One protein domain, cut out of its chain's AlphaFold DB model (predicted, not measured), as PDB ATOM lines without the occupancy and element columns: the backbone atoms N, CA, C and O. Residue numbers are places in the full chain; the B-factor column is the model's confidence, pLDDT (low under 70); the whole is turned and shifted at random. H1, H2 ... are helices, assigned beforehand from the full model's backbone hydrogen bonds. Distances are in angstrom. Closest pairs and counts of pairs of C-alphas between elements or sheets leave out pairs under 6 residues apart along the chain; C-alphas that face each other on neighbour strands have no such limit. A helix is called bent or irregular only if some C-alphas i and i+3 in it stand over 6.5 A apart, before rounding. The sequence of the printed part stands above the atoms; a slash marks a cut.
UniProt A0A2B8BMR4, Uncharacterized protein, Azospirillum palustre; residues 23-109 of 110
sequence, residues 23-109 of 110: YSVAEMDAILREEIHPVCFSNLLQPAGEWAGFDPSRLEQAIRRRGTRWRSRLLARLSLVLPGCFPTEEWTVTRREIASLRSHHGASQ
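AT A GLANCE: This is residues 23 to 109 of the 110 residues of an uncharacterized protein of Azospirillum palustre (UniProt A0A2B8BMR4). The later part of H1, residues 33 to 39, runs into the angle between two shorter helices, H2 and H3, which cross its end at about a right angle; H4 then folds back on the start of H1, meeting it loosely, and runs on past it. Residues 100 to 109, most of them in H4, stick out as an arm, and the long link of residues 41 to 55 makes a wide loop from H1 to H2. The printed part has 87 residues with four named helices, H1 to H4 in order along the chain, and no named strand; its class is all helix. It is loose, with a radius of gyration of the C-alphas of 15.3 A and spans of 45 by 31 by 28 A.

HOW THE PARTS SIT: H1, residues 25 to 40, is the hub and has a kink of 33 degrees near residue 32. It is irregular, but only just: C-alphas 34 and 37 are 6.53 A apart. With residues 35 to 39 alone it touches H2, residues 56 to 66, about perpendicular at 82 degrees; the closest C-alphas, of Glu 35 and Ile 63, are 5.9 A apart. With residues 33 to 38 alone it touches H3, residues 70 to 79, about perpendicular at 81 degrees; the closest C-alphas, of Pro 38 and Ala 76, are 5.0 A apart. H2 and H3 are close but not clearly touching, with the closest C-alphas, of Arg 66 and Ser 72, 6.9 A apart. H4, residues 88 to 107, only just touches H1, with 3 pairs of C-alphas within 8 A, the closest being Val 25 and Arg 95 at 6.6 A; they run opposite ways at a shallow tilt of 32 degrees. H4 is apart from H2 and from H3. Every O i to N i+4 pair is within hydrogen-bond range in H2, H3 and H4, but 8 of 12 in H1.

IN THESE COORDINATES: H1 begins at C-alpha 25 at (-0.201, 30.340, 33.571) and is 19.9 A long from first to last C-alpha. H2 measures 15.5 A and H3 14.5 A; C-alpha 70 of H3 is at (-0.770, 6.836, 39.940). H4, the longest helix with 20 residues, measures 28.9 A and ends at C-alpha 107 at (-2.895, 46.272, 25.822).

THE WHOLE: The two C-alphas farthest apart, of Gly 49 and Gln 109, are 48.6 A apart. Without residues 100 to 109, which stand free, the body spans 34 by 31 by 26 A. The printed part has no cut. The link from H1 to H2 is long, that from H2 to H3 tight, and that from H3 to H4 short. The mean pLDDT of the printed part is 83.0; residues 47 to 52, 67 to 72 and 107 to 109 are under 70.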
ATOM      1  N   TYR A  23      -0.314  27.911  26.365       95.38
ATOM      2  CA  TYR A  23      -0.732  27.480  27.697       95.38
ATOM      3  C   TYR A  23      -1.027  28.677  28.598       95.38
ATOM      4  O   TYR A  23      -0.268  29.650  28.638       95.38
ATOM      5  N   SER A  24      -2.096  28.612  29.381       95.50
ATOM      6  CA  SER A  24      -2.348  29.543  30.479       95.50
ATOM      7  C   SER A  24      -1.294  29.390  31.584       95.50
ATOM      8  O   SER A  24      -0.633  28.362  31.711       95.50
ATOM      9  N   VAL A  25      -1.138  30.412  32.431       95.88
ATOM     10  CA  VAL A  25      -0.201  30.340  33.571       95.88
ATOM     11  C   VAL A  25      -0.577  29.204  34.534       95.88
ATOM     12  O   VAL A  25       0.306  28.568  35.105       95.88
ATOM     13  N   ALA A  26      -1.875  28.920  34.685       94.56
ATOM     14  CA  ALA A  26      -2.365  27.810  35.498       94.56
ATOM     15  C   ALA A  26      -1.995  26.445  34.893       94.56
ATOM     16  O   ALA A  26      -1.514  25.574  35.613       94.56
ATOM     17  N   GLU A  27      -2.145  26.274  33.575       94.88
ATOM     18  CA  GLU A  27      -1.713  25.051  32.884       94.88
ATOM     19  C   GLU A  27      -0.199  24.859  32.973       94.88
ATOM     20  O   GLU A  27       0.256  23.751  33.236       94.88
ATOM     21  N   MET A  28       0.597  25.925  32.835       96.00
ATOM     22  CA  MET A  28       2.049  25.828  33.018       96.00
ATOM     23  C   MET A  28       2.432  25.392  34.436       96.00
ATOM     24  O   MET A  28       3.350  24.589  34.596       96.00
ATOM     25  N   ASP A  29       1.749  25.910  35.464       93.75
ATOM     26  CA  ASP A  29       1.979  25.498  36.855       93.75
ATOM     27  C   ASP A  29       1.638  24.016  37.051       93.75
ATOM     28  O   ASP A  29       2.431  23.281  37.642       93.75
ATOM     29  N   ALA A  30       0.520  23.556  36.481       90.94
ATOM     30  CA  ALA A  30       0.130  22.151  36.507       90.94
ATOM     31  C   ALA A  30       1.158  21.260  35.791       90.94
ATOM     32  O   ALA A  30       1.645  20.301  36.387       90.94
ATOM     33  N   ILE A  31       1.573  21.609  34.569       91.62
ATOM     34  CA  ILE A  31       2.598  20.874  33.807       91.62
ATOM     35  C   ILE A  31       3.908  20.805  34.602       91.62
ATOM     36  O   ILE A  31       4.505  19.735  34.760       91.62
ATOM     37  N   LEU A  32       4.360  21.935  35.156       92.62
ATOM     38  CA  LEU A  32       5.595  21.979  35.931       92.62
ATOM     39  C   LEU A  32       5.522  21.061  37.155       92.62
ATOM     40  O   LEU A  32       6.474  20.333  37.426       92.62
ATOM     41  N   ARG A  33       4.409  21.083  37.891       89.38
ATOM     42  CA  ARG A  33       4.237  20.330  39.142       89.38
ATOM     43  C   ARG A  33       3.949  18.850  38.929       89.38
ATOM     44  O   ARG A  33       4.455  18.023  39.685       89.38
ATOM     45  N   GLU A  34       3.124  18.516  37.946       86.38
ATOM     46  CA  GLU A  34       2.582  17.168  37.765       86.38
ATOM     47  C   GLU A  34       3.367  16.336  36.751       86.38
ATOM     48  O   GLU A  34       3.420  15.110  36.884       86.38
ATOM     49  N   GLU A  35       4.018  16.980  35.778       88.62
ATOM     50  CA  GLU A  35       4.717  16.297  34.688       88.62
ATOM     51  C   GLU A  35       6.240  16.446  34.784       88.62
ATOM     52  O   GLU A  35       6.958  15.442  34.776       88.62
ATOM     53  N   ILE A  36       6.742  17.676  34.941       90.88
ATOM     54  CA  ILE A  36       8.186  17.974  34.882       90.88
ATOM     55  C   ILE A  36       8.888  17.696  36.217       90.88
ATOM     56  O   ILE A  36       9.851  16.925  36.274       90.88
ATOM     57  N   HIS A  37       8.409  18.306  37.305       89.94
ATOM     58  CA  HIS A  37       8.976  18.181  38.648       89.94
ATOM     59  C   HIS A  37       9.215  16.723  39.076       89.94
ATOM     60  O   HIS A  37      10.322  16.425  39.520       89.94
ATOM     61  N   PRO A  38       8.281  15.775  38.887       87.06
ATOM     62  CA  PRO A  38       8.508  14.401  39.312       87.06
ATOM     63  C   PRO A  38       9.649  13.661  38.602       87.06
ATOM     64  O   PRO A  38      10.086  12.615  39.086       87.06
ATOM     65  N   VAL A  39      10.058  14.139  37.425       87.00
ATOM     66  CA  VAL A  39      11.197  13.607  36.667       87.00
ATOM     67  C   VAL A  39      12.481  14.334  37.058       87.00
ATOM     68  O   VAL A  39      13.535  13.713  37.116       87.00
ATOM     69  N   CYS A  40      12.382  15.630  37.353       87.88
ATOM     70  CA  CYS A  40      13.539  16.495  37.552       87.88
ATOM     71  C   CYS A  40      13.890  16.751  39.025       87.88
ATOM     72  O   CYS A  40      14.899  17.387  39.280       87.88
ATOM     73  N   PHE A  41      13.089  16.340  40.014       86.06
ATOM     74  CA  PHE A  41      13.344  16.732  41.410       86.06
ATOM     75  C   PHE A  41      14.594  16.091  42.015       86.06
ATOM     76  O   PHE A  41      15.195  16.689  42.898       86.06
ATOM     77  N   SER A  42      14.985  14.895  41.558       80.31
ATOM     78  CA  SER A  42      16.157  14.184  42.085       80.31
ATOM     79  C   SER A  42      17.425  15.008  41.923       80.31
ATOM     80  O   SER A  42      18.276  14.993  42.801       80.31
ATOM     81  N   ASN A  43      17.491  15.784  40.843       83.94
ATOM     82  CA  ASN A  43      18.543  16.750  40.605       83.94
ATOM     83  C   ASN A  43      18.686  17.700  41.804       83.94
ATOM     84  O   ASN A  43      19.766  17.829  42.354       83.94
ATOM     85  N   LEU A  44      17.607  18.279  42.330       80.88
ATOM     86  CA  LEU A  44      17.705  19.208  43.468       80.88
ATOM     87  C   LEU A  44      18.278  18.575  44.754       80.88
ATOM     88  O   LEU A  44      18.610  19.297  45.688       80.88
ATOM     89  N   LEU A  45      18.381  17.244  44.812       77.94
ATOM     90  CA  LEU A  45      18.877  16.484  45.958       77.94
ATOM     91  C   LEU A  45      20.304  15.945  45.765       77.94
ATOM     92  O   LEU A  45      20.872  15.404  46.714       77.94
ATOM     93  N   GLN A  46      20.879  16.035  44.562       70.94
ATOM     94  CA  GLN A  46      22.206  15.488  44.276       70.94
ATOM     95  C   GLN A  46      23.300  16.551  44.475       70.94
ATOM     96  O   GLN A  46      23.198  17.635  43.904       70.94
ATOM     97  N   PRO A  47      24.373  16.259  45.234       60.72
ATOM     98  CA  PRO A  47      25.524  17.153  45.342       60.72
ATOM     99  C   PRO A  47      26.173  17.422  43.975       60.72
ATOM    100  O   PRO A  47      26.251  16.535  43.121       60.72
ATOM    101  N   ALA A  48      26.637  18.654  43.775       55.75
ATOM    102  CA  ALA A  48      27.296  19.126  42.562       55.75
ATOM    103  C   ALA A  48      28.588  18.332  42.286       55.75
ATOM    104  O   ALA A  48      29.582  18.485  42.993       55.75
ATOM    105  N   GLY A  49      28.576  17.454  41.281       54.78
ATOM    106  CA  GLY A  49      29.760  16.668  40.910       54.78
ATOM    107  C   GLY A  49      29.681  15.990  39.543       54.78
ATOM    108  O   GLY A  49      30.669  15.987  38.820       54.78
ATOM    109  N   GLU A  50      28.509  15.486  39.134       53.69
ATOM    110  CA  GLU A  50      28.361  14.711  37.882       53.69
ATOM    111  C   GLU A  50      27.177  15.154  37.005       53.69
ATOM    112  O   GLU A  50      26.431  14.344  36.455       53.69
ATOM    113  N   TRP A  51      26.960  16.458  36.859       62.69
ATOM    114  CA  TRP A  51      25.801  16.957  36.121       62.69
ATOM    115  C   TRP A  51      26.148  17.243  34.665       62.69
ATOM    116  O   TRP A  51      26.320  18.388  34.253       62.69
ATOM    117  N   ALA A  52      26.188  16.188  33.851       63.25
ATOM    118  CA  ALA A  52      25.824  16.360  32.452       63.25
ATOM    119  C   ALA A  52      24.363  16.838  32.453       63.25
ATOM    120  O   ALA A  52      23.520  16.214  33.096       63.25
ATOM    121  N   GLY A  53      24.062  17.982  31.835       72.56
ATOM    122  CA  GLY A  53      22.696  18.515  31.778       72.56
ATOM    123  C   GLY A  53      21.671  17.502  31.239       72.56
ATOM    124  O   GLY A  53      21.989  16.374  30.870       72.56
ATOM    125  N   PHE A  54      20.401  17.890  31.164       83.81
ATOM    126  CA  PHE A  54      19.389  16.984  30.621       83.81
ATOM    127  C   PHE A  54      19.662  16.660  29.148       83.81
ATOM    128  O   PHE A  54      19.753  17.571  28.328       83.81
ATOM    129  N   ASP A  55      19.690  15.371  28.800       87.50
ATOM    130  CA  ASP A  55      19.462  14.950  27.419       87.50
ATOM    131  C   ASP A  55      17.983  15.216  27.077       87.50
ATOM    132  O   ASP A  55      17.103  14.614  27.713       87.50
ATOM    133  N   PRO A  56      17.669  16.108  26.117       87.19
ATOM    134  CA  PRO A  56      16.289  16.512  25.854       87.19
ATOM    135  C   PRO A  56      15.391  15.342  25.444       87.19
ATOM    136  O   PRO A  56      14.254  15.244  25.906       87.19
ATOM    137  N   SER A  57      15.912  14.421  24.628       90.25
ATOM    138  CA  SER A  57      15.150  13.281  24.111       90.25
ATOM    139  C   SER A  57      14.801  12.285  25.219       90.25
ATOM    140  O   SER A  57      13.678  11.780  25.303       90.25
ATOM    141  N   ARG A  58      15.747  12.042  26.130       87.56
ATOM    142  CA  ARG A  58      15.569  11.171  27.288       87.56
ATOM    143  C   ARG A  58      14.630  11.797  28.309       87.56
ATOM    144  O   ARG A  58      13.797  11.086  28.874       87.56
ATOM    145  N   LEU A  59      14.746  13.107  28.534       89.69
ATOM    146  CA  LEU A  59      13.865  13.847  29.432       89.69
ATOM    147  C   LEU A  59      12.418  13.804  28.934       89.69
ATOM    148  O   LEU A  59      11.521  13.447  29.698       89.69
ATOM    149  N   GLU A  60      12.189  14.086  27.651       91.38
ATOM    150  CA  GLU A  60      10.853  14.030  27.054       91.38
ATOM    151  C   GLU A  60      10.237  12.631  27.190       91.38
ATOM    152  O   GLU A  60       9.098  12.481  27.646       91.38
ATOM    153  N   GLN A  61      10.998  11.583  26.863       90.81
ATOM    154  CA  GLN A  61      10.535  10.206  27.025       90.81
ATOM    155  C   GLN A  61      10.187   9.879  28.481       90.81
ATOM    156  O   GLN A  61       9.189   9.198  28.735       90.81
ATOM    157  N   ALA A  62      10.983  10.349  29.444       88.50
ATOM    158  CA  ALA A  62      10.726  10.131  30.862       88.50
ATOM    159  C   ALA A  62       9.424  10.811  31.321       88.50
ATOM    160  O   ALA A  62       8.621  10.167  32.002       88.50
ATOM    161  N   ILE A  63       9.181  12.054  30.893       89.19
ATOM    162  CA  ILE A  63       7.939  12.793  31.171       89.19
ATOM    163  C   ILE A  63       6.736  12.035  30.589       89.19
ATOM    164  O   ILE A  63       5.820  11.660  31.329       89.19
ATOM    165  N   ARG A  64       6.783  11.688  29.295       87.88
ATOM    166  CA  ARG A  64       5.690  10.979  28.603       87.88
ATOM    167  C   ARG A  64       5.368   9.622  29.233       87.88
ATOM    168  O   ARG A  64       4.200   9.276  29.398       87.88
ATOM    169  N   ARG A  65       6.383   8.846  29.632       83.88
ATOM    170  CA  ARG A  65       6.187   7.528  30.270       83.88
ATOM    171  C   ARG A  65       5.516   7.635  31.643       83.88
ATOM    172  O   ARG A  65       4.753   6.744  32.021       83.88
ATOM    173  N   ARG A  66       5.796   8.698  32.405       74.81
ATOM    174  CA  ARG A  66       5.342   8.854  33.799       74.81
ATOM    175  C   ARG A  66       3.883   9.290  33.922       74.81
ATOM    176  O   ARG A  66       3.255   8.968  34.932       74.81
ATOM    177  N   GLY A  67       3.323   9.916  32.883       64.88
ATOM    178  CA  GLY A  67       1.917  10.334  32.812       64.88
ATOM    179  C   GLY A  67       0.891   9.214  33.054       64.88
ATOM    180  O   GLY A  67      -0.270   9.503  33.315       64.88
ATOM    181  N   THR A  68       1.307   7.945  33.059       61.38
ATOM    182  CA  THR A  68       0.435   6.762  33.162       61.38
ATOM    183  C   THR A  68       0.358   6.115  34.556       61.38
ATOM    184  O   THR A  68      -0.418   5.181  34.744       61.38
ATOM    185  N   ARG A  69       1.140   6.560  35.559       66.50
ATOM    186  CA  ARG A  69       1.297   5.825  36.839       66.50
ATOM    187  C   ARG A  69       0.854   6.622  38.074       66.50
ATOM    188  O   ARG A  69       1.490   7.598  38.460       66.50
ATOM    189  N   TRP A  70      -0.186   6.153  38.770       67.12
ATOM    190  CA  TRP A  70      -0.770   6.836  39.940       67.12
ATOM    191  C   TRP A  70       0.188   6.975  41.142       67.12
ATOM    192  O   TRP A  70       0.251   8.041  41.748       67.12
ATOM    193  N   ARG A  71       0.995   5.945  41.457       64.81
ATOM    194  CA  ARG A  71       1.989   5.997  42.559       64.81
ATOM    195  C   ARG A  71       3.039   7.075  42.311       64.81
ATOM    196  O   ARG A  71       3.462   7.771  43.227       64.81
ATOM    197  N   SER A  72       3.428   7.232  41.048       69.19
ATOM    198  CA  SER A  72       4.374   8.248  40.602       69.19
ATOM    199  C   SER A  72       3.803   9.658  40.797       69.19
ATOM    200  O   SER A  72       4.532  10.538  41.252       69.19
ATOM    201  N   ARG A  73       2.503   9.862  40.537       70.12
ATOM    202  CA  ARG A  73       1.809  11.135  40.802       70.12
ATOM    203  C   ARG A  73       1.692  11.434  42.298       70.12
ATOM    204  O   ARG A  73       1.938  12.562  42.704       70.12
ATOM    205  N   LEU A  74       1.376  10.438  43.127       77.31
ATOM    206  CA  LEU A  74       1.285  10.621  44.581       77.31
ATOM    207  C   LEU A  74       2.628  11.047  45.191       77.31
ATOM    208  O   LEU A  74       2.685  12.042  45.905       77.31
ATOM    209  N   LEU A  75       3.712  10.336  44.865       75.06
ATOM    210  CA  LEU A  75       5.053  10.679  45.354       75.06
ATOM    211  C   LEU A  75       5.495  12.076  44.900       75.06
ATOM    212  O   LEU A  75       6.114  12.794  45.674       75.06
ATOM    213  N   ALA A  76       5.127  12.485  43.683       74.75
ATOM    214  CA  ALA A  76       5.392  13.837  43.198       74.75
ATOM    215  C   ALA A  76       4.657  14.913  44.003       74.75
ATOM    216  O   ALA A  76       5.207  15.963  44.308       74.75
ATOM    217  N   ARG A  77       3.397  14.659  44.373       79.75
ATOM    218  CA  ARG A  77       2.629  15.595  45.205       79.75
ATOM    219  C   ARG A  77       3.233  15.723  46.597       79.75
ATOM    220  O   ARG A  77       3.234  16.814  47.152       79.75
ATOM    221  N   LEU A  78       3.772  14.631  47.135       82.25
ATOM    222  CA  LEU A  78       4.481  14.650  48.411       82.25
ATOM    223  C   LEU A  78       5.808  15.416  48.318       82.25
ATOM    224  O   LEU A  78       6.126  16.170  49.229       82.25
ATOM    225  N   SER A  79       6.565  15.307  47.221       79.44
ATOM    226  CA  SER A  79       7.801  16.088  47.077       79.44
ATOM    227  C   SER A  79       7.550  17.595  46.969       79.44
ATOM    228  O   SER A  79       8.397  18.371  47.388       79.44
ATOM    229  N   LEU A  80       6.376  18.033  46.501       82.06
ATOM    230  CA  LEU A  80       6.022  19.459  46.468       82.06
ATOM    231  C   LEU A  80       5.889  20.102  47.854       82.06
ATOM    232  O   LEU A  80       6.011  21.321  47.956       82.06
ATOM    233  N   VAL A  81       5.603  19.318  48.899       82.88
ATOM    234  CA  VAL A  81       5.452  19.839  50.269       82.88
ATOM    235  C   VAL A  81       6.753  19.783  51.071       82.88
ATOM    236  O   VAL A  81       6.816  20.334  52.167       82.88
ATOM    237  N   LEU A  82       7.794  19.139  50.537       82.25
ATOM    238  CA  LEU A  82       9.100  19.063  51.183       82.25
ATOM    239  C   LEU A  82       9.947  20.303  50.846       82.25
ATOM    240  O   LEU A  82      10.073  20.657  49.667       82.25
ATOM    241  N   PRO A  83      10.569  20.958  51.847       78.44
ATOM    242  CA  PRO A  83      11.470  22.084  51.608       78.44
ATOM    243  C   PRO A  83      12.597  21.723  50.631       78.44
ATOM    244  O   PRO A  83      13.146  20.624  50.681       78.44
ATOM    245  N   GLY A  84      12.933  22.642  49.722       80.81
ATOM    246  CA  GLY A  84      14.029  22.478  48.754       80.81
ATOM    247  C   GLY A  84      13.749  21.527  47.582       80.81
ATOM    248  O   GLY A  84      14.506  21.511  46.618       80.81
ATOM    249  N   CYS A  85      12.646  20.775  47.604       83.75
ATOM    250  CA  CYS A  85      12.325  19.831  46.534       83.75
ATOM    251  C   CYS A  85      11.644  20.496  45.330       83.75
ATOM    252  O   CYS A  85      11.662  19.936  44.239       83.75
ATOM    253  N   PHE A  86      11.069  21.691  45.479       87.69
ATOM    254  CA  PHE A  86      10.462  22.440  44.377       87.69
ATOM    255  C   PHE A  86      11.106  23.832  44.252       87.69
ATOM    256  O   PHE A  86      11.293  24.495  45.272       87.69
ATOM    257  N   PRO A  87      11.413  24.312  43.029       88.88
ATOM    258  CA  PRO A  87      12.030  25.621  42.796       88.88
ATOM    259  C   PRO A  87      11.003  26.762  42.956       88.88
ATOM    260  O   PRO A  87      10.715  27.500  42.014       88.88
ATOM    261  N   THR A  88      10.411  26.881  44.150       89.94
ATOM    262  CA  THR A  88       9.268  27.759  44.451       89.94
ATOM    263  C   THR A  88       9.554  29.225  44.155       89.94
ATOM    264  O   THR A  88       8.719  29.897  43.549       89.94
ATOM    265  N   GLU A  89      10.713  29.724  44.583       91.69
ATOM    266  CA  GLU A  89      11.081  31.136  44.444       91.69
ATOM    267  C   GLU A  89      11.227  31.515  42.971       91.69
ATOM    268  O   GLU A  89      10.511  32.385  42.475       91.69
ATOM    269  N   GLU A  90      12.069  30.780  42.241       94.25
ATOM    270  CA  GLU A  90      12.311  31.032  40.822       94.25
ATOM    271  C   GLU A  90      11.037  30.883  39.983       94.25
ATOM    272  O   GLU A  90      10.763  31.704  39.100       94.25
ATOM    273  N   TRP A  91      10.217  29.868  40.273       95.44
ATOM    274  CA  TRP A  91       8.951  29.690  39.573       95.44
ATOM    275  C   TRP A  91       7.963  30.823  39.865       95.44
ATOM    276  O   TRP A  91       7.267  31.293  38.964       95.44
ATOM    277  N   THR A  92       7.934  31.320  41.105       95.62
ATOM    278  CA  THR A  92       7.063  32.434  41.498       95.62
ATOM    279  C   THR A  92       7.413  33.724  40.767       95.62
ATOM    280  O   THR A  92       6.503  34.442  40.345       95.62
ATOM    281  N   VAL A  93       8.703  34.008  40.586       96.69
ATOM    282  CA  VAL A  93       9.155  35.165  39.802       96.69
ATOM    283  C   VAL A  93       8.819  34.962  38.322       96.69
ATOM    284  O   VAL A  93       8.157  35.808  37.725       96.69
ATOM    285  N   THR A  94       9.157  33.797  37.761       97.00
ATOM    286  CA  THR A  94       8.909  33.469  36.346       97.00
ATOM    287  C   THR A  94       7.430  33.625  35.965       97.00
ATOM    288  O   THR A  94       7.110  34.297  34.986       97.00
ATOM    289  N   ARG A  95       6.496  33.061  36.746       96.56
ATOM    290  CA  ARG A  95       5.055  33.147  36.434       96.56
ATOM    291  C   ARG A  95       4.507  34.575  36.507       96.56
ATOM    292  O   ARG A  95       3.605  34.921  35.747       96.56
ATOM    293  N   ARG A  96       5.047  35.405  37.408       97.31
ATOM    294  CA  ARG A  96       4.667  36.819  37.533       97.31
ATOM    295  C   ARG A  96       5.098  37.596  36.292       97.31
ATOM    296  O   ARG A  96       4.298  38.353  35.750       97.31
ATOM    297  N   GLU A  97       6.324  37.375  35.832       97.19
ATOM    298  CA  GLU A  97       6.854  38.020  34.629       97.19
ATOM    299  C   GLU A  97       6.102  37.572  33.364       97.19
ATOM    300  O   GLU A  97       5.757  38.413  32.538       97.19
ATOM    301  N   ILE A  98       5.736  36.287  33.249       97.31
ATOM    302  CA  ILE A  98       4.882  35.791  32.152       97.31
ATOM    303  C   ILE A  98       3.530  36.514  32.135       97.31
ATOM    304  O   ILE A  98       3.080  36.958  31.077       97.31
ATOM    305  N   ALA A  99       2.875  36.630  33.296       95.31
ATOM    306  CA  ALA A  99       1.587  37.306  33.403       95.31
ATOM    307  C   ALA A  99       1.695  38.785  32.998       95.31
ATOM    308  O   ALA A  99       0.915  39.245  32.168       95.31
ATOM    309  N   SER A 100       2.705  39.496  33.511       95.75
ATOM    310  CA  SER A 100       2.970  40.896  33.156       95.75
ATOM    311  C   SER A 100       3.214  41.069  31.654       95.75
ATOM    312  O   SER A 100       2.577  41.914  31.024       95.75
ATOM    313  N   LEU A 101       4.062  40.230  31.049       95.44
ATOM    314  CA  LEU A 101       4.398  40.327  29.630       95.44
ATOM    315  C   LEU A 101       3.174  40.105  28.729       95.44
ATOM    316  O   LEU A 101       2.997  40.822  27.742       95.44
ATOM    317  N   ARG A 102       2.300  39.157  29.080       94.12
ATOM    318  CA  ARG A 102       1.053  38.901  28.341       94.12
ATOM    319  C   ARG A 102       0.051  40.048  28.465       94.12
ATOM    320  O   ARG A 102      -0.583  40.391  27.472       94.12
ATOM    321  N   SER A 103      -0.054  40.679  29.637       91.75
ATOM    322  CA  SER A 103      -0.897  41.869  29.820       91.75
ATOM    323  C   SER A 103      -0.442  43.040  28.941       91.75
ATOM    324  O   SER A 103      -1.278  43.689  28.318       91.75
ATOM    325  N   HIS A 104       0.870  43.273  28.821       88.12
ATOM    326  CA  HIS A 104       1.412  44.324  27.949       88.12
ATOM    327  C   HIS A 104       1.164  44.060  26.453       88.12
ATOM    328  O   HIS A 104       0.856  44.991  25.708       88.12
ATOM    329  N   HIS A 105       1.240  42.799  26.011       81.50
ATOM    330  CA  HIS A 105       0.943  42.430  24.620       81.50
ATOM    331  C   HIS A 105      -0.544  42.552  24.268       81.50
ATOM    332  O   HIS A 105      -0.863  42.884  23.128       81.50
ATOM    333  N   GLY A 106      -1.443  42.295  25.224       73.56
ATOM    334  CA  GLY A 106      -2.881  42.502  25.036       73.56
ATOM    335  C   GLY A 106      -3.264  43.982  24.965       73.56
ATOM    336  O   GLY A 106      -4.084  44.357  24.138       73.56
ATOM    337  N   ALA A 107      -2.625  44.832  25.777       63.19
ATOM    338  CA  ALA A 107      -2.895  46.272  25.822       63.19
ATOM    339  C   ALA A 107      -2.357  47.058  24.609       63.19
ATOM    340  O   ALA A 107      -2.795  48.174  24.368       63.19
ATOM    341  N   SER A 108      -1.407  46.498  23.852       60.38
ATOM    342  CA  SER A 108      -0.831  47.151  22.660       60.38
ATOM    343  C   SER A 108      -1.588  46.828  21.360       60.38
ATOM    344  O   SER A 108      -1.187  47.285  20.294       60.38
ATOM    345  N   GLN A 109      -2.642  46.004  21.429       52.34
ATOM    346  CA  GLN A 109      -3.441  45.551  20.277       52.34
ATOM    347  C   GLN A 109      -4.884  46.095  20.280       52.34
ATOM    348  O   GLN A 109      -5.672  45.724  19.411       52.34
TER     349      GLN A 109